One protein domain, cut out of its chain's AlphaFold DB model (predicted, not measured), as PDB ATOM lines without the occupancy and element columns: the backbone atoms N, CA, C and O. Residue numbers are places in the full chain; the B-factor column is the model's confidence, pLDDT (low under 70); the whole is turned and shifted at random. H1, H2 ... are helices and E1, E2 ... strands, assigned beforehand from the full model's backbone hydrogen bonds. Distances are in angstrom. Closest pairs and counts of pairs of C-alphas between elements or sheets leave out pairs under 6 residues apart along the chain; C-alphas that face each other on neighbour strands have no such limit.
ATOM      1  N   TYR A   5       7.081  21.550  -1.497       62.94
ATOM      2  CA  TYR A   5       6.506  20.897  -2.671       62.94
ATOM      3  C   TYR A   5       7.401  19.814  -3.301       62.94
ATOM      4  O   TYR A   5       6.910  18.756  -3.687       62.94
ATOM      5  N   ASN A   6       8.710  20.058  -3.421       73.12
ATOM      6  CA  ASN A   6       9.624  19.073  -4.008       73.12
ATOM      7  C   ASN A   6       9.825  17.874  -3.076       73.12
ATOM      8  O   ASN A   6       9.932  16.744  -3.547       73.12
ATOM      9  N   THR A   7       9.838  18.118  -1.766       78.69
ATOM     10  CA  THR A   7       9.951  17.074  -0.745       78.69
ATOM     11  C   THR A   7       8.695  16.203  -0.693       78.69
ATOM     12  O   THR A   7       8.809  14.981  -0.644       78.69
ATOM     13  N   ASP A   8       7.504  16.800  -0.765       84.00
ATOM     14  CA  ASP A   8       6.238  16.055  -0.751       84.00
ATOM     15  C   ASP A   8       6.104  15.167  -1.993       84.00
ATOM     16  O   ASP A   8       5.827  13.973  -1.885       84.00
ATOM     17  N   LYS A   9       6.438  15.713  -3.168       86.94
ATOM     18  CA  LYS A   9       6.451  14.949  -4.418       86.94
ATOM     19  C   LYS A   9       7.446  13.782  -4.386       86.94
ATOM     20  O   LYS A   9       7.139  12.701  -4.885       86.94
ATOM     21  N   LEU A  10       8.630  13.981  -3.798       91.75
ATOM     22  CA  LEU A  10       9.627  12.917  -3.647       91.75
ATOM     23  C   LEU A  10       9.103  11.780  -2.758       91.75
ATOM     24  O   LEU A  10       9.247  10.607  -3.111       91.75
ATOM     25  N   LYS A  11       8.466  12.116  -1.629       93.81
ATOM     26  CA  LYS A  11       7.853  11.130  -0.728       93.81
ATOM     27  C   LYS A  11       6.782  10.302  -1.441       93.81
ATOM     28  O   LYS A  11       6.770   9.079  -1.302       93.81
ATOM     29  N   GLU A  12       5.913  10.957  -2.212       93.44
ATOM     30  CA  GLU A  12       4.883  10.290  -3.017       93.44
ATOM     31  C   GLU A  12       5.496   9.344  -4.052       93.44
ATOM     32  O   GLU A  12       5.061   8.198  -4.167       93.44
ATOM     33  N   GLU A  13       6.551   9.768  -4.753       94.06
ATOM     34  CA  GLU A  13       7.233   8.934  -5.748       94.06
ATOM     35  C   GLU A  13       7.881   7.689  -5.116       94.06
ATOM     36  O   GLU A  13       7.765   6.580  -5.650       94.06
ATOM     37  N   ILE A  14       8.556   7.849  -3.972       96.56
ATOM     38  CA  ILE A  14       9.177   6.731  -3.247       96.56
ATOM     39  C   ILE A  14       8.108   5.745  -2.771       96.56
ATOM     40  O   ILE A  14       8.265   4.531  -2.949       96.56
ATOM     41  N   LEU A  15       7.014   6.255  -2.199       97.06
ATOM     42  CA  LEU A  15       5.902   5.428  -1.753       97.06
ATOM     43  C   LEU A  15       5.245   4.694  -2.927       97.06
ATOM     44  O   LEU A  15       5.066   3.481  -2.841       97.06
ATOM     45  N   GLY A  16       4.955   5.382  -4.032       96.31
ATOM     46  CA  GLY A  16       4.352   4.782  -5.224       96.31
ATOM     47  C   GLY A  16       5.173   3.602  -5.747       96.31
ATOM     48  O   GLY A  16       4.651   2.499  -5.887       96.31
ATOM     49  N   LYS A  17       6.494   3.776  -5.895       95.94
ATOM     50  CA  LYS A  17       7.408   2.692  -6.311       95.94
ATOM     51  C   LYS A  17       7.436   1.511  -5.341       95.94
ATOM     52  O   LYS A  17       7.686   0.378  -5.757       95.94
ATOM     53  N   TYR A  18       7.277   1.763  -4.045       97.31
ATOM     54  CA  TYR A  18       7.193   0.703  -3.043       97.31
ATOM     55  C   TYR A  18       5.867  -0.065  -3.157       97.31
ATOM     56  O   TYR A  18       5.875  -1.295  -3.149       97.31
ATOM     57  N   LEU A  19       4.753   0.654  -3.309       97.06
ATOM     58  CA  LEU A  19       3.415   0.081  -3.428       97.06
ATOM     59  C   LEU A  19       3.233  -0.707  -4.725       97.06
ATOM     60  O   LEU A  19       2.682  -1.802  -4.679       97.06
ATOM     61  N   ASP A  20       3.774  -0.231  -5.846       95.25
ATOM     62  CA  ASP A  20       3.690  -0.929  -7.135       95.25
ATOM     63  C   ASP A  20       4.284  -2.345  -7.042       95.25
ATOM     64  O   ASP A  20       3.668  -3.310  -7.488       95.25
ATOM     65  N   LYS A  21       5.402  -2.514  -6.318       94.81
ATOM     66  CA  LYS A  21       6.001  -3.838  -6.052       94.81
ATOM     67  C   LYS A  21       5.110  -4.756  -5.218       94.81
ATOM     68  O   LYS A  21       5.231  -5.975  -5.328       94.81
ATOM     69  N   ILE A  22       4.279  -4.198  -4.338       94.06
ATOM     70  CA  ILE A  22       3.295  -4.960  -3.558       94.06
ATOM     71  C   ILE A  22       2.123  -5.339  -4.460       94.06
ATOM     72  O   ILE A  22       1.683  -6.487  -4.448       94.06
ATOM     73  N   TYR A  23       1.629  -4.397  -5.260       93.06
ATOM     74  CA  TYR A  23       0.501  -4.621  -6.158       93.06
ATOM     75  C   TYR A  23       0.811  -5.634  -7.256       93.06
ATOM     76  O   TYR A  23      -0.070  -6.414  -7.605       93.06
ATOM     77  N   ASP A  24       2.057  -5.706  -7.727       90.56
ATOM     78  CA  ASP A  24       2.520  -6.737  -8.666       90.56
ATOM     79  C   ASP A  24       2.371  -8.165  -8.112       90.56
ATOM     80  O   ASP A  24       2.325  -9.135  -8.868       90.56
ATOM     81  N   GLN A  25       2.278  -8.317  -6.787       89.62
ATOM     82  CA  GLN A  25       2.038  -9.608  -6.137       89.62
ATOM     83  C   GLN A  25       0.552  -9.983  -6.124       89.62
ATOM     84  O   GLN A  25       0.197 -11.110  -5.767       89.62
ATOM     85  N   PHE A  26      -0.340  -9.059  -6.486       84.12
ATOM     86  CA  PHE A  26      -1.764  -9.337  -6.572       84.12
ATOM     87  C   PHE A  26      -2.070 -10.114  -7.855       84.12
ATOM     88  O   PHE A  26      -1.493  -9.894  -8.913       84.12
ATOM     89  N   GLY A  27      -3.030 -11.038  -7.781       81.06
ATOM     90  CA  GLY A  27      -3.424 -11.889  -8.913       81.06
ATOM     91  C   GLY A  27      -4.224 -11.174 -10.012       81.06
ATOM     92  O   GLY A  27      -5.035 -11.818 -10.678       81.06
ATOM     93  N   TYR A  28      -4.084  -9.856 -10.156       83.25
ATOM     94  CA  TYR A  28      -4.786  -9.050 -11.151       83.25
ATOM     95  C   TYR A  28      -3.940  -7.866 -11.608       83.25
ATOM     96  O   TYR A  28      -3.058  -7.400 -10.894       83.25
ATOM     97  N   LYS A  29      -4.222  -7.378 -12.818       89.31
ATOM     98  CA  LYS A  29      -3.466  -6.282 -13.420       89.31
ATOM     99  C   LYS A  29      -3.830  -4.976 -12.726       89.31
ATOM    100  O   LYS A  29      -5.005  -4.618 -12.669       89.31
ATOM    101  N   LEU A  30      -2.823  -4.259 -12.250       94.44
ATOM    102  CA  LEU A  30      -2.958  -2.932 -11.672       94.44
ATOM    103  C   LEU A  30      -1.986  -1.992 -12.391       94.44
ATOM    104  O   LEU A  30      -0.863  -2.371 -12.711       94.44
ATOM    105  N   THR A  31      -2.450  -0.808 -12.770       95.06
ATOM    106  CA  THR A  31      -1.691   0.140 -13.597       95.06
ATOM    107  C   THR A  31      -1.772   1.526 -12.980       95.06
ATOM    108  O   THR A  31      -2.875   2.031 -12.785       95.06
ATOM    109  N   ARG A  32      -0.617   2.127 -12.687       95.94
ATOM    110  CA  ARG A  32      -0.508   3.499 -12.185       95.94
ATOM    111  C   ARG A  32      -0.798   4.520 -13.282       95.94
ATOM    112  O   ARG A  32      -0.425   4.313 -14.438       95.94
ATOM    113  N   ILE A  33      -1.483   5.594 -12.907       96.25
ATOM    114  CA  ILE A  33      -1.889   6.689 -13.780       96.25
ATOM    115  C   ILE A  33      -1.321   7.999 -13.235       96.25
ATOM    116  O   ILE A  33      -1.704   8.459 -12.164       96.25
ATOM    117  N   ASP A  34      -0.440   8.617 -14.019       91.00
ATOM    118  CA  ASP A  34       0.260   9.849 -13.631       91.00
ATOM    119  C   ASP A  34      -0.226  11.083 -14.407       91.00
ATOM    120  O   ASP A  34       0.327  12.177 -14.276       91.00
ATOM    121  N   ASP A  35      -1.241  10.926 -15.266       94.75
ATOM    122  CA  ASP A  35      -1.774  12.051 -16.019       94.75
ATOM    123  C   ASP A  35      -2.670  12.934 -15.141       94.75
ATOM    124  O   ASP A  35      -3.551  12.471 -14.413       94.75
ATOM    125  N   TYR A  36      -2.452  14.242 -15.254       93.75
ATOM    126  CA  TYR A  36      -3.124  15.241 -14.430       93.75
ATOM    127  C   TYR A  36      -4.656  15.163 -14.507       93.75
ATOM    128  O   TYR A  36      -5.343  15.358 -13.505       93.75
ATOM    129  N   ASN A  37      -5.215  14.883 -15.688       96.19
ATOM    130  CA  ASN A  37      -6.664  14.886 -15.868       96.19
ATOM    131  C   ASN A  37      -7.306  13.713 -15.120       96.19
ATOM    132  O   ASN A  37      -8.307  13.912 -14.432       96.19
ATOM    133  N   SER A  38      -6.719  12.520 -15.198       96.25
ATOM    134  CA  SER A  38      -7.185  11.344 -14.460       96.25
ATOM    135  C   SER A  38      -7.021  11.509 -12.950       96.25
ATOM    136  O   SER A  38      -7.957  11.220 -12.203       96.25
ATOM    137  N   GLN A  39      -5.902  12.072 -12.489       94.38
ATOM    138  CA  GLN A  39      -5.696  12.368 -11.065       94.38
ATOM    139  C   GLN A  39      -6.740  13.364 -10.537       94.38
ATOM    140  O   GLN A  39      -7.324  13.172  -9.468       94.38
ATOM    141  N   MET A  40      -7.091  14.384 -11.329       94.75
ATOM    142  CA  MET A  40      -8.184  15.308 -11.004       94.75
ATOM    143  C   MET A  40      -9.562  14.633 -10.969       94.75
ATOM    144  O   MET A  40     -10.473  15.151 -10.316       94.75
ATOM    145  N   LEU A  41      -9.726  13.472 -11.605       96.94
ATOM    146  CA  LEU A  41     -10.911  12.616 -11.499       96.94
ATOM    147  C   LEU A  41     -10.823  11.613 -10.332       96.94
ATOM    148  O   LEU A  41     -11.767  10.847 -10.131       96.94
ATOM    149  N   GLY A  42      -9.754  11.641  -9.528       96.50
ATOM    150  CA  GLY A  42      -9.539  10.728  -8.400       96.50
ATOM    151  C   GLY A  42      -9.136   9.325  -8.854       96.50
ATOM    152  O   GLY A  42      -9.730   8.341  -8.406       96.50
ATOM    153  N   ILE A  43      -8.206   9.239  -9.806       97.88
ATOM    154  CA  ILE A  43      -7.691   7.980 -10.347       97.88
ATOM    155  C   ILE A  43      -6.165   8.021 -10.295       97.88
ATOM    156  O   ILE A  43      -5.545   8.676 -11.127       97.88
ATOM    157  N   ASP A  44      -5.590   7.280  -9.353       97.19
ATOM    158  CA  ASP A  44      -4.142   7.053  -9.257       97.19
ATOM    159  C   ASP A  44      -3.766   5.677  -9.812       97.19
ATOM    160  O   ASP A  44      -2.675   5.478 -10.342       97.19
ATOM    161  N   LEU A  45      -4.693   4.716  -9.730       97.06
ATOM    162  CA  LEU A  45      -4.509   3.360 -10.232       97.06
ATOM    163  C   LEU A  45      -5.768   2.865 -10.952       97.06
ATOM    164  O   LEU A  45      -6.904   3.168 -10.578       97.06
ATOM    165  N   ILE A  46      -5.559   2.014 -11.950       97.25
ATOM    166  CA  ILE A  46      -6.603   1.244 -12.622       97.25
ATOM    167  C   ILE A  46      -6.331  -0.237 -12.385       97.25
ATOM    168  O   ILE A  46      -5.307  -0.763 -12.820       97.25
ATOM    169  N   ALA A  47      -7.261  -0.916 -11.715       95.50
ATOM    170  CA  ALA A  47      -7.239  -2.364 -11.559       95.50
ATOM    171  C   ALA A  47      -8.196  -3.033 -12.550       95.50
ATOM    172  O   ALA A  47      -9.360  -2.647 -12.662       95.50
ATOM    173  N   GLU A  48      -7.725  -4.074 -13.229       94.56
ATOM    174  CA  GLU A  48      -8.527  -4.918 -14.110       94.56
ATOM    175  C   GLU A  48      -8.646  -6.320 -13.508       94.56
ATOM    176  O   GLU A  48      -7.671  -7.070 -13.421       94.56
ATOM    177  N   TYR A  49      -9.861  -6.696 -13.108       89.38
ATOM    178  CA  TYR A  49     -10.157  -8.017 -12.558       89.38
ATOM    179  C   TYR A  49     -11.374  -8.616 -13.255       89.38
ATOM    180  O   TYR A  49     -12.469  -8.059 -13.193       89.38
ATOM    181  N   LYS A  50     -11.194  -9.772 -13.911       90.12
ATOM    182  CA  LYS A  50     -12.258 -10.475 -14.659       90.12
ATOM    183  C   LYS A  50     -12.988  -9.558 -15.656       90.12
ATOM    184  O   LYS A  50     -14.215  -9.556 -15.710       90.12
ATOM    185  N   SER A  51     -12.226  -8.754 -16.402       89.88
ATOM    186  CA  SER A  51     -12.738  -7.765 -17.368       89.88
ATOM    187  C   SER A  51     -13.575  -6.630 -16.760       89.88
ATOM    188  O   SER A  51     -14.223  -5.884 -17.492       89.88
ATOM    189  N   ILE A  52     -13.560  -6.471 -15.434       93.81
ATOM    190  CA  ILE A  52     -14.132  -5.314 -14.745       93.81
ATOM    191  C   ILE A  52     -12.997  -4.359 -14.389       93.81
ATOM    192  O   ILE A  52     -11.985  -4.768 -13.816       93.81
ATOM    193  N   ILE A  53     -13.194  -3.087 -14.728       95.56
ATOM    194  CA  ILE A  53     -12.247  -2.006 -14.470       95.56
ATOM    195  C   ILE A  53     -12.639  -1.289 -13.179       95.56
ATOM    196  O   ILE A  53     -13.792  -0.891 -12.999       95.56
ATOM    197  N   TYR A  54     -11.662  -1.086 -12.302       96.94
ATOM    198  CA  TYR A  54     -11.812  -0.350 -11.058       96.94
ATOM    199  C   TYR A  54     -10.780   0.772 -10.966       96.94
ATOM    200  O   TYR A  54      -9.595   0.531 -10.762       96.94
ATOM    201  N   ASN A  55     -11.263   2.007 -11.057       98.06
ATOM    202  CA  ASN A  55     -10.516   3.203 -10.673       98.06
ATOM    203  C   ASN A  55     -10.296   3.261  -9.157       98.06
ATOM    204  O   ASN A  55     -11.259   3.150  -8.383       98.06
ATOM    205  N   ILE A  56      -9.052   3.470  -8.751       97.81
ATOM    206  CA  ILE A  56      -8.610   3.523  -7.362       97.81
ATOM    207  C   ILE A  56      -7.898   4.860  -7.127       97.81
ATOM    208  O   ILE A  56      -7.115   5.301  -7.964       97.81
ATOM    209  N   ASP A  57      -8.190   5.480  -5.990       97.50
ATOM    210  CA  ASP A  57      -7.540   6.696  -5.488       97.50
ATOM    211  C   ASP A  57      -6.663   6.305  -4.286       97.50
ATOM    212  O   ASP A  57      -7.152   5.695  -3.325       97.50
ATOM    213  N   GLU A  58      -5.368   6.589  -4.364       96.31
ATOM    214  CA  GLU A  58      -4.403   6.360  -3.296       96.31
ATOM    215  C   GLU A  58      -4.329   7.584  -2.386       96.31
ATOM    216  O   GLU A  58      -4.160   8.731  -2.803       96.31
ATOM    217  N   LYS A  59      -4.438   7.337  -1.083       94.75
ATOM    218  CA  LYS A  59      -4.338   8.381  -0.069       94.75
ATOM    219  C   LYS A  59      -3.426   7.894   1.049       94.75
ATOM    220  O   LYS A  59      -3.660   6.830   1.622       94.75
ATOM    221  N   ALA A  60      -2.380   8.658   1.354       95.25
ATOM    222  CA  ALA A  60      -1.299   8.235   2.241       95.25
ATOM    223  C   ALA A  60      -1.010   9.249   3.355       95.25
ATOM    224  O   ALA A  60      -1.132  10.456   3.165       95.25
ATOM    225  N   GLN A  61      -0.586   8.753   4.517       94.25
ATOM    226  CA  GLN A  61      -0.201   9.568   5.675       94.25
ATOM    227  C   GLN A  61       1.306   9.879   5.692       94.25
ATOM    228  O   GLN A  61       2.018   9.506   6.623       94.25
ATOM    229  N   LEU A  62       1.810  10.553   4.657       93.62
ATOM    230  CA  LEU A  62       3.248  10.836   4.492       93.62
ATOM    231  C   LEU A  62       3.839  11.802   5.538       93.62
ATOM    232  O   LEU A  62       5.062  11.917   5.645       93.62
ATOM    233  N   ASP A  63       2.992  12.453   6.335       91.94
ATOM    234  CA  ASP A  63       3.398  13.279   7.480       91.94
ATOM    235  C   ASP A  63       3.556  12.482   8.785       91.94
ATOM    236  O   ASP A  63       4.108  12.988   9.758       91.94
ATOM    237  N   TYR A  64       3.102  11.226   8.811       92.81
ATOM    238  CA  TYR A  64       3.096  10.361   9.996       92.81
ATOM    239  C   TYR A  64       4.008   9.137   9.814       92.81
ATOM    240  O   TYR A  64       3.687   8.032  10.256       92.81
ATOM    241  N   LEU A  65       5.157   9.318   9.153       94.31
ATOM    242  CA  LEU A  65       6.157   8.256   8.992       94.31
ATOM    243  C   LEU A  65       6.626   7.748  10.366       94.31
ATOM    244  O   LEU A  65       6.769   8.521  11.315       94.31
ATOM    245  N   ASN A  66       6.846   6.437  10.471       94.75
ATOM    246  CA  ASN A  66       7.221   5.734  11.704       94.75
ATOM    247  C   ASN A  66       6.228   5.924  12.872       94.75
ATOM    248  O   ASN A  66       6.578   5.700  14.029       94.75
ATOM    249  N   SER A  67       4.987   6.333  12.582       92.25
ATOM    250  CA  SER A  67       3.921   6.519  13.569       92.25
ATOM    251  C   SER A  67       2.722   5.626  13.258       92.25
ATOM    252  O   SER A  67       2.285   5.504  12.113       92.25
ATOM    253  N   ASP A  68       2.150   5.020  14.296       88.50
ATOM    254  CA  ASP A  68       0.966   4.172  14.172       88.50
ATOM    255  C   ASP A  68      -0.312   4.986  14.410       88.50
ATOM    256  O   ASP A  68      -0.837   5.041  15.524       88.50
ATOM    257  N   LEU A  69      -0.830   5.612  13.349       89.00
ATOM    258  CA  LEU A  69      -2.093   6.350  13.377       89.00
ATOM    259  C   LEU A  69      -3.152   5.634  12.516       89.00
ATOM    260  O   LEU A  69      -3.227   5.867  11.311       89.00
ATOM    261  N   PRO A  70      -4.018   4.787  13.105       83.81
ATOM    262  CA  PRO A  70      -4.987   3.979  12.360       83.81
ATOM    263  C   PRO A  70      -6.252   4.772  11.985       83.81
ATOM    264  O   PRO A  70      -7.370   4.270  12.097       83.81
ATOM    265  N   THR A  71      -6.102   6.034  11.593       88.62
ATOM    266  CA  THR A  71      -7.212   6.917  11.220       88.62
ATOM    267  C   THR A  71      -6.963   7.532   9.854       88.62
ATOM    268  O   THR A  71      -5.831   7.639   9.401       88.62
ATOM    269  N   PHE A  72      -8.032   7.925   9.170       90.38
ATOM    270  CA  PHE A  72      -7.944   8.652   7.912       90.38
ATOM    271  C   PHE A  72      -9.062   9.686   7.852       90.38
ATOM    272  O   PHE A  72     -10.126   9.482   8.443       90.38
ATOM    273  N   THR A  73      -8.836  10.773   7.121       91.19
ATOM    274  CA  THR A  73      -9.818  11.847   6.967       91.19
ATOM    275  C   THR A  73     -10.218  11.968   5.508       91.19
ATOM    276  O   THR A  73      -9.368  12.023   4.622       91.19
ATOM    277  N   PHE A  74     -11.522  12.040   5.262       93.12
ATOM    278  CA  PHE A  74     -12.078  12.346   3.951       93.12
ATOM    279  C   PHE A  74     -12.617  13.772   3.928       93.12
ATOM    280  O   PHE A  74     -13.278  14.208   4.871       93.12
ATOM    281  N   GLU A  75     -12.379  14.483   2.829       92.75
ATOM    282  CA  GLU A  75     -12.976  15.797   2.610       92.75
ATOM    283  C   GLU A  75     -14.452  15.646   2.219       92.75
ATOM    284  O   GLU A  75     -14.786  15.032   1.201       92.75
ATOM    285  N   ILE A  76     -15.332  16.219   3.039       91.81
ATOM    286  CA  ILE A  76     -16.788  16.178   2.844       91.81
ATOM    287  C   ILE A  76     -17.273  17.388   2.042       91.81
ATOM    288  O   ILE A  76     -18.072  17.244   1.114       91.81
ATOM    289  N   SER A  77     -16.788  18.581   2.391       93.81
ATOM    290  CA  SER A  77     -17.052  19.838   1.692       93.81
ATOM    291  C   SER A  77     -16.031  20.907   2.063       93.81
ATOM    292  O   SER A  77     -15.308  20.777   3.051       93.81
ATOM    293  N   TYR A  78     -15.981  21.972   1.267       93.62
ATOM    294  CA  TYR A  78     -15.128  23.128   1.525       93.62
ATOM    295  C   TYR A  78     -15.772  24.423   1.017       93.62
ATOM    296  O   TYR A  78     -16.695  24.409   0.200       93.62
ATOM    297  N   TYR A  79     -15.280  25.561   1.505       95.50
ATOM    298  CA  TYR A  79     -15.712  26.886   1.060       95.50
ATOM    299  C   TYR A  79     -14.624  27.514   0.194       95.50
ATOM    300  O   TYR A  79     -13.466  27.585   0.604       95.50
ATOM    301  N   LYS A  80     -14.978  27.967  -1.009       93.12
ATOM    302  CA  LYS A  80     -14.033  28.626  -1.918       93.12
ATOM    303  C   LYS A  80     -14.752  29.672  -2.758       93.12
ATOM    304  O   LYS A  80     -15.777  29.371  -3.365       93.12
ATOM    305  N   ASP A  81     -14.193  30.879  -2.798       94.38
ATOM    306  CA  ASP A  81     -14.719  32.024  -3.556       94.38
ATOM    307  C   ASP A  81     -16.175  32.372  -3.197       94.38
ATOM    308  O   ASP A  81     -17.001  32.646  -4.062       94.38
ATOM    309  N   GLY A  82     -16.522  32.309  -1.907       94.25
ATOM    310  CA  GLY A  82     -17.882  32.607  -1.452       94.25
ATOM    311  C   GLY A  82     -18.894  31.475  -1.665       94.25
ATOM    312  O   GLY A  82     -20.057  31.650  -1.314       94.25
ATOM    313  N   LEU A  83     -18.475  30.331  -2.217       94.50
ATOM    314  CA  LEU A  83     -19.348  29.214  -2.571       94.50
ATOM    315  C   LEU A  83     -18.994  27.953  -1.779       94.50
ATOM    316  O   LEU A  83     -17.821  27.596  -1.640       94.50
ATOM    317  N   HIS A  84     -20.025  27.243  -1.322       93.69
ATOM    318  CA  HIS A  84     -19.887  25.898  -0.771       93.69
ATOM    319  C   HIS A  84     -19.684  24.893  -1.911       93.69
ATOM    320  O   HIS A  84     -20.471  24.859  -2.861       93.69
ATOM    321  N   LYS A  85     -18.637  24.074  -1.821       93.44
ATOM    322  CA  LYS A  85     -18.269  23.073  -2.826       93.44
ATOM    323  C   LYS A  85     -18.262  21.675  -2.213       93.44
ATOM    324  O   LYS A  85     -17.957  21.507  -1.032       93.44
ATOM    325  N   GLU A  86     -18.629  20.686  -3.024       94.00
ATOM    326  CA  GLU A  86     -18.559  19.275  -2.639       94.00
ATOM    327  C   GLU A  86     -17.102  18.869  -2.439       94.00
ATOM    328  O   GLU A  86     -16.245  19.187  -3.265       94.00
ATOM    329  N   GLY A  87     -16.836  18.183  -1.330       92.75
ATOM    330  CA  GLY A  87     -15.523  17.633  -1.047       92.75
ATOM    331  C   GLY A  87     -15.303  16.336  -1.806       92.75
ATOM    332  O   GLY A  87     -16.247  15.714  -2.303       92.75
ATOM    333  N   TRP A  88     -14.049  15.907  -1.876       93.56
ATOM    334  CA  TRP A  88     -13.629  14.774  -2.707       93.56
ATOM    335  C   TRP A  88     -14.441  13.479  -2.509       93.56
ATOM    336  O   TRP A  88     -14.634  12.718  -3.461       93.56
ATOM    337  N   LEU A  89     -14.941  13.217  -1.294       94.75
ATOM    338  CA  LEU A  89     -15.753  12.027  -1.019       94.75
ATOM    339  C   LEU A  89     -17.121  12.075  -1.713       94.75
ATOM    340  O   LEU A  89     -17.606  11.040  -2.172       94.75
ATOM    341  N   HIS A  90     -17.745  13.250  -1.793       92.62
ATOM    342  CA  HIS A  90     -19.098  13.425  -2.331       92.62
ATOM    343  C   HIS A  90     -19.130  13.978  -3.754       92.62
ATOM    344  O   HIS A  90     -20.158  13.850  -4.413       92.62
ATOM    345  N   ASP A  91     -18.020  14.528  -4.250       92.62
ATOM    346  CA  ASP A  91     -17.940  15.064  -5.604       92.62
ATOM    347  C   ASP A  91     -18.229  13.965  -6.645       92.62
ATOM    348  O   ASP A  91     -17.469  13.001  -6.821       92.62
ATOM    349  N   ASN A  92     -19.354  14.129  -7.342       91.44
ATOM    350  CA  ASN A  92     -19.844  13.201  -8.363       91.44
ATOM    351  C   ASN A  92     -18.990  13.201  -9.639       91.44
ATOM    352  O   ASN A  92     -19.141  12.312 -10.477       91.44
ATOM    353  N   LYS A  93     -18.086  14.174  -9.800       94.56
ATOM    354  CA  LYS A  93     -17.108  14.194 -10.894       94.56
ATOM    355  C   LYS A  93     -15.940  13.242 -10.636       94.56
ATOM    356  O   LYS A  93     -15.217  12.919 -11.574       94.56
ATOM    357  N   LYS A  94     -15.749  12.783  -9.393       96.06
ATOM    358  CA  LYS A  94     -14.707  11.811  -9.046       96.06
ATOM    359  C   LYS A  94     -15.154  10.407  -9.427       96.06
ATOM    360  O   LYS A  94     -16.157   9.906  -8.913       96.06
ATOM    361  N   LEU A  95     -14.366   9.751 -10.272       97.50
ATOM    362  CA  LEU A  95     -14.642   8.425 -10.828       97.50
ATOM    363  C   LEU A  95     -14.080   7.279  -9.971       97.50
ATOM    364  O   LEU A  95     -14.087   6.126 -10.403       97.50
ATOM    365  N   THR A  96     -13.588   7.589  -8.771       97.88
ATOM    366  CA  THR A  96     -13.044   6.642  -7.796       97.88
ATOM    367  C   THR A  96     -14.070   5.576  -7.393       97.88
ATOM    368  O   THR A  96     -15.141   5.894  -6.869       97.88
ATOM    369  N   HIS A  97     -13.722   4.298  -7.543       98.12
ATOM    370  CA  HIS A  97     -14.511   3.182  -7.003       98.12
ATOM    371  C   HIS A  97     -14.026   2.761  -5.615       98.12
ATOM    372  O   HIS A  97     -14.844   2.457  -4.737       98.12
ATOM    373  N   TYR A  98     -12.707   2.747  -5.420       97.81
ATOM    374  CA  TYR A  98     -12.061   2.378  -4.168       97.81
ATOM    375  C   TYR A  98     -11.031   3.423  -3.754       97.81
ATOM    376  O   TYR A  98     -10.315   3.946  -4.596       97.81
ATOM    377  N   TYR A  99     -10.926   3.661  -2.453       97.81
ATOM    378  CA  TYR A  99      -9.760   4.308  -1.869       97.81
ATOM    379  C   TYR A  99      -8.803   3.234  -1.373       97.81
ATOM    380  O   TYR A  99      -9.235   2.297  -0.692       97.81
ATOM    381  N   PHE A 100      -7.523   3.368  -1.692       97.00
ATOM    382  CA  PHE A 100      -6.457   2.661  -0.996       97.00
ATOM    383  C   PHE A 100      -5.869   3.631   0.024       97.00
ATOM    384  O   PHE A 100      -5.283   4.648  -0.333       97.00
ATOM    385  N   LEU A 101      -6.105   3.338   1.303       97.06
ATOM    386  CA  LEU A 101      -5.640   4.151   2.420       97.06
ATOM    387  C   LEU A 101      -4.351   3.552   2.964       97.06
ATOM    388  O   LEU A 101      -4.358   2.432   3.487       97.06
ATOM    389  N   ILE A 102      -3.260   4.294   2.823       96.88
ATOM    390  CA  ILE A 102      -1.927   3.869   3.226       96.88
ATOM    391  C   ILE A 102      -1.632   4.531   4.571       96.88
ATOM    392  O   ILE A 102      -1.527   5.755   4.688       96.88
ATOM    393  N   THR A 103      -1.521   3.693   5.594       96.50
ATOM    394  CA  THR A 103      -1.343   4.085   6.998       96.50
ATOM    395  C   THR A 103      -0.181   3.308   7.606       96.50
ATOM    396  O   THR A 103       0.266   2.311   7.030       96.50
ATOM    397  N   ASN A 104       0.303   3.749   8.770       95.44
ATOM    398  CA  ASN A 104       1.411   3.114   9.493       95.44
ATOM    399  C   ASN A 104       2.609   2.839   8.565       95.44
ATOM    400  O   ASN A 104       2.994   1.688   8.374       95.44
ATOM    401  N   ILE A 105       3.136   3.878   7.912       96.31
ATOM    402  CA  ILE A 105       4.270   3.754   6.988       96.31
ATOM    403  C   ILE A 105       5.554   3.733   7.817       96.31
ATOM    404  O   ILE A 105       5.925   4.750   8.401       96.31
ATOM    405  N   HIS A 106       6.232   2.589   7.860       96.81
ATOM    406  CA  HIS A 106       7.484   2.406   8.593       96.81
ATOM    407  C   HIS A 106       8.658   2.330   7.632       96.81
ATOM    408  O   HIS A 106       8.653   1.558   6.669       96.81
ATOM    409  N   LEU A 107       9.664   3.145   7.902       97.44
ATOM    410  CA  LEU A 107      10.879   3.255   7.113       97.44
ATOM    411  C   LEU A 107      11.863   2.147   7.500       97.44
ATOM    412  O   LEU A 107      11.740   1.518   8.552       97.44
ATOM    413  N   LYS A 108      12.817   1.858   6.617       95.81
ATOM    414  CA  LYS A 108      13.912   0.927   6.931       95.81
ATOM    415  C   LYS A 108      14.870   1.525   7.950       95.81
ATOM    416  O   LYS A 108      15.312   0.816   8.844       95.81
ATOM    417  N   GLU A 109      15.144   2.813   7.796       93.81
ATOM    418  CA  GLU A 109      16.012   3.601   8.661       93.81
ATOM    419  C   GLU A 109      15.278   4.894   9.053       93.81
ATOM    420  O   GLU A 109      14.079   4.873   9.350       93.81
ATOM    421  N   LYS A 110      15.982   6.028   9.097       90.19
ATOM    422  CA  LYS A 110      15.435   7.292   9.588       90.19
ATOM    423  C   LYS A 110      14.685   8.071   8.510       90.19
ATOM    424  O   LYS A 110      13.640   8.640   8.824       90.19
ATOM    425  N   ASP A 111      15.217   8.103   7.292       90.75
ATOM    426  CA  ASP A 111      14.732   8.962   6.216       90.75
ATOM    427  C   ASP A 111      14.010   8.126   5.144       90.75
ATOM    428  O   ASP A 111      14.236   6.922   4.994       90.75
ATOM    429  N   ILE A 112      13.049   8.724   4.432       92.31
ATOM    430  CA  ILE A 112      12.197   7.960   3.499       92.31
ATOM    431  C   ILE A 112      12.991   7.456   2.289       92.31
ATOM    432  O   ILE A 112      12.656   6.429   1.697       92.31
ATOM    433  N   GLU A 113      14.066   8.160   1.955       93.06
ATOM    434  CA  GLU A 113      15.039   7.852   0.916       93.06
ATOM    435  C   GLU A 113      15.781   6.537   1.191       93.06
ATOM    436  O   GLU A 113      16.152   5.840   0.243       93.06
ATOM    437  N   ASP A 114      15.907   6.139   2.463       93.00
ATOM    438  CA  ASP A 114      16.442   4.830   2.864       93.00
ATOM    439  C   ASP A 114      15.472   3.682   2.513       93.00
ATOM    440  O   ASP A 114      15.827   2.497   2.477       93.00
ATOM    441  N   GLY A 115      14.229   4.041   2.193       94.25
ATOM    442  CA  GLY A 115      13.176   3.166   1.724       94.25
ATOM    443  C   GLY A 115      12.182   2.774   2.808       94.25
ATOM    444  O   GLY A 115      12.391   2.930   4.010       94.25
ATOM    445  N   ILE A 116      11.071   2.205   2.349       97.62
ATOM    446  CA  ILE A 116       9.979   1.743   3.205       97.62
ATOM    447  C   ILE A 116      10.213   0.274   3.573       97.62
ATOM    448  O   ILE A 116      10.578  -0.551   2.729       97.62
ATOM    449  N   SER A 117      10.025  -0.038   4.853       96.69
ATOM    450  CA  SER A 117      10.058  -1.391   5.405       96.69
ATOM    451  C   SER A 117       8.694  -2.057   5.228       96.69
ATOM    452  O   SER A 117       8.576  -3.067   4.527       96.69
ATOM    453  N   TRP A 118       7.644  -1.447   5.782       96.50
ATOM    454  CA  TRP A 118       6.267  -1.927   5.673       96.50
ATOM    455  C   TRP A 118       5.251  -0.790   5.803       96.50
ATOM    456  O   TRP A 118       5.551   0.279   6.329       96.50
ATOM    457  N   CYS A 119       4.031  -1.027   5.324       96.50
ATOM    458  CA  CYS A 119       2.876  -0.173   5.593       96.50
ATOM    459  C   CYS A 119       1.586  -0.999   5.657       96.50
ATOM    460  O   CYS A 119       1.572  -2.185   5.317       96.50
ATOM    461  N   LYS A 120       0.490  -0.380   6.100       95.81
ATOM    462  CA  LYS A 120      -0.859  -0.953   6.013       95.81
ATOM    463  C   LYS A 120      -1.609  -0.330   4.852       95.81
ATOM    464  O   LYS A 120      -1.744   0.889   4.788       95.81
ATOM    465  N   ILE A 121      -2.175  -1.183   4.006       95.31
ATOM    466  CA  ILE A 121      -3.029  -0.786   2.886       95.31
ATOM    467  C   ILE A 121      -4.453  -1.236   3.206       95.31
ATOM    468  O   ILE A 121      -4.725  -2.430   3.322       95.31
ATOM    469  N   THR A 122      -5.371  -0.282   3.357       95.75
ATOM    470  CA  THR A 122      -6.798  -0.564   3.571       95.75
ATOM    471  C   THR A 122      -7.591  -0.191   2.327       95.75
ATOM    472  O   THR A 122      -7.637   0.977   1.946       95.75
ATOM    473  N   SER A 123      -8.252  -1.171   1.709       95.50
ATOM    474  CA  SER A 123      -9.159  -0.924   0.585       95.50
ATOM    475  C   SER A 123     -10.560  -0.561   1.078       95.50
ATOM    476  O   SER A 123     -11.191  -1.322   1.815       95.50
ATOM    477  N   VAL A 124     -11.072   0.588   0.638       97.19
ATOM    478  CA  VAL A 124     -12.395   1.095   1.014       97.19
ATOM    479  C   VAL A 124     -13.235   1.321  -0.233       97.19
ATOM    480  O   VAL A 124     -12.902   2.138  -1.081       97.19
ATOM    481  N   ASN A 125     -14.369   0.632  -0.345       97.88
ATOM    482  CA  ASN A 125     -15.312   0.860  -1.441       97.88
ATOM    483  C   ASN A 125     -16.086   2.171  -1.213       97.88
ATOM    484  O   ASN A 125     -16.897   2.240  -0.284       97.88
ATOM    485  N   LYS A 126     -15.897   3.174  -2.085       97.12
ATOM    486  CA  LYS A 126     -16.502   4.516  -1.955       97.12
ATOM    487  C   LYS A 126     -18.023   4.453  -1.823       97.12
ATOM    488  O   LYS A 126     -18.601   5.043  -0.916       97.12
ATOM    489  N   LYS A 127     -18.687   3.674  -2.682       96.44
ATOM    490  CA  LYS A 127     -20.154   3.551  -2.676       96.44
ATOM    491  C   LYS A 127     -20.675   2.912  -1.389       96.44
ATOM    492  O   LYS A 127     -21.711   3.332  -0.881       96.44
ATOM    493  N   LYS A 128     -19.995   1.883  -0.872       97.50
ATOM    494  CA  LYS A 128     -20.368   1.261   0.409       97.50
ATOM    495  C   LYS A 128     -20.116   2.210   1.579       97.50
ATOM    496  O   LYS A 128     -20.963   2.268   2.462       97.50
ATOM    497  N   LEU A 129     -19.014   2.961   1.555       95.69
ATOM    498  CA  LEU A 129     -18.705   3.973   2.565       95.69
ATOM    499  C   LEU A 129     -19.793   5.051   2.617       95.69
ATOM    500  O   LEU A 129     -20.362   5.266   3.678       95.69
ATOM    501  N   ILE A 130     -20.144   5.659   1.480       94.81
ATOM    502  CA  ILE A 130     -21.197   6.688   1.417       94.81
ATOM    503  C   ILE A 130     -22.521   6.133   1.949       94.81
ATOM    504  O   ILE A 130     -23.104   6.712   2.857       94.81
ATOM    505  N   LYS A 131     -22.940   4.946   1.488       95.31
ATOM    506  CA  LYS A 131     -24.158   4.293   1.998       95.31
ATOM    507  C   LYS A 131     -24.134   4.069   3.511       95.31
ATOM    508  O   LYS A 131     -25.169   4.178   4.161       95.31
ATOM    509  N   PHE A 132     -22.979   3.703   4.061       94.50
ATOM    510  CA  PHE A 132     -22.815   3.499   5.496       94.50
ATOM    511  C   PHE A 132     -22.915   4.820   6.269       94.50
ATOM    512  O   PHE A 132     -23.608   4.878   7.284       94.50
ATOM    513  N   LEU A 133     -22.296   5.888   5.764       91.62
ATOM    514  CA  LEU A 133     -22.383   7.226   6.351       91.62
ATOM    515  C   LEU A 133     -23.814   7.785   6.281       91.62
ATOM    516  O   LEU A 133     -24.308   8.302   7.283       91.62
ATOM    517  N   ASP A 134     -24.510   7.602   5.157       91.44
ATOM    518  CA  ASP A 134     -25.921   7.978   4.992       91.44
ATOM    519  C   ASP A 134     -26.820   7.247   5.993       91.44
ATOM    520  O   ASP A 134     -27.719   7.841   6.600       91.44
ATOM    521  N   PHE A 135     -26.567   5.951   6.191       91.94
ATOM    522  CA  PHE A 135     -27.282   5.143   7.168       91.94
ATOM    523  C   PHE A 135     -27.056   5.663   8.593       91.94
ATOM    524  O   PHE A 135     -28.032   5.921   9.297       91.94
ATOM    525  N   ILE A 136     -25.800   5.891   8.999       90.06
ATOM    526  CA  ILE A 136     -25.475   6.452  10.322       90.06
ATOM    527  C   ILE A 136     -26.154   7.809  10.514       90.06
ATOM    528  O   ILE A 136     -26.835   8.023  11.517       90.06
ATOM    529  N   GLY A 137     -26.024   8.713   9.540       84.38
ATOM    530  CA  GLY A 137     -26.632  10.041   9.605       84.38
ATOM    531  C   GLY A 137     -28.159   9.993   9.694       84.38
ATOM    532  O   GLY A 137     -28.770  10.853  10.330       84.38
ATOM    533  N   SER A 138     -28.789   8.978   9.098       73.38
ATOM    534  CA  SER A 138     -30.236   8.761   9.188       73.38
ATOM    535  C   SER A 138     -30.663   8.243  10.564       73.38
ATOM    536  O   SER A 138     -31.652   8.734  11.107       73.38
ATOM    537  N   VAL A 139     -29.913   7.310  11.161       69.31
ATOM    538  CA  VAL A 139     -30.191   6.782  12.511       69.31
ATOM    539  C   VAL A 139     -30.071   7.885  13.568       69.31
ATOM    540  O   VAL A 139     -30.958   8.016  14.414       69.31
ATOM    541  N   SER A 140     -29.049   8.739  13.479       61.69
ATOM    542  CA  SER A 140     -28.861   9.853  14.422       61.69
ATOM    543  C   SER A 140     -30.041  10.835  14.422       61.69
ATOM    544  O   SER A 140     -30.472  11.286  15.481       61.69
ATOM    545  N   LYS A 141     -30.650  11.096  13.255       61.53
ATOM    546  CA  LYS A 141     -31.830  11.979  13.128       61.53
ATOM    547  C   LYS A 141     -33.115  11.388  13.718       61.53
ATOM    548  O   LYS A 141     -34.030  12.138  14.056       61.53
TER     549      LYS A 141
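AT A GLANCE: This is residues 5 to 141 of the 148 residues of an uncharacterized protein of Chryseobacterium sp. MOF25P (UniProt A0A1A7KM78). A twisted sheet of five strands, curled like part of a barrel but open, wraps round the long first helix, H1. Away from that body lies a small two-stranded hairpin, E4 and E5, on long links, and the last helix, H3, leaves the end of E7 and sticks out with residues 131 to 141. The printed part has 137 residues with three named helices and seven named strands, in the order H1, E1, H2, E2, E3, E4, E5, E6, E7, H3. The large sheet runs E1, E2, E3, E6, E7 and is mixed, with E3 and E6 parallel; the class is mixed, helices and strands. The whole is compact, with a radius of gyration of the C-alphas of 16.4 A, and spans 48 by 37 by 32 A.

IN THESE COORDINATES: H1 takes residues 5 to 23, from C-alpha 5 at (6.506, 20.897, -2.671) to C-alpha 23 at (0.501, -4.621, -6.158), 26.4 A. E1 is residues 29 to 32, the five-residue helix H2 residues 36 to 40, and E2 residues 45 to 49, 12.9 A long. E3, residues 52 to 60, is 25.2 A long and ends at (-1.299, 8.235, 2.241). E4, residues 77 to 80, and E5, residues 83 to 86, are each 10.0 A long. E6, residues 98 to 107, is 25.6 A long and bends by 56 degrees at residue 104. E7, residues 116 to 125, is 25.7 A long. H3, residues 126 to 141, is 22.8 A long and ends with C-alpha 141 at (-31.830, 11.979, 13.128).

HOW THE PARTS SIT: H1 is on one face of the sheet, two layers, that is, a helix on one face of a sheet, and the sheet curls round its residues 12 to 23. The closest C-alphas of H1 and E7 are those of Tyr 18 and Ile 116, 6.9 A apart. The closest of H1 and E1 are those of Tyr 23 and Leu 30, 6.7 A apart. H1 and E3 are near each other, with 5 pairs of C-alphas within 10 A. Edge strand E1 is antiparallel to E2 at 169 degrees, with N 31 and O 46 2.9 A apart, within hydrogen-bond range. The hairpin E2 and E3 has N 47 and O 54 at 2.9 A. E3 pairs with E2 over its residues 52 to 56 and with E6 over its residues 56 to 60, a staggered pairing. E3 and E6 are parallel at 40 degrees, with N 59 and O 100 at 2.9 A. The hairpin E6 and E7 is antiparallel at 161 degrees, with N 101 and O 122 at 2.9 A; E7 is the other edge strand. H3 only grazes the sheet with residues 126 to 129; its closest C-alpha pair with E6 is Lys 126 and Tyr 98, 5.4 A. H2 only grazes the sheet with residues 38 to 39, and only just, with 5 pairs of C-alphas within 10 A. The hairpin E4 and E5, N 85 and O 78 at 2.8 A, is apart from H1, H3 and the strands of the large sheet. Each O i to N i+4 pair is within hydrogen-bond range in H2 and H3, and 13 of 15 are in H1.

THE WHOLE: The C-alphas farthest apart are those of Asp 114 and Lys 141, 49.9 A. The printed part has no cut. The links E3 to E4, 16 residues, and E5 to E6, 11 residues, are long. Mean pLDDT of the printed part is 92.7, and residue 5 and residues 139 to 141 are under 70.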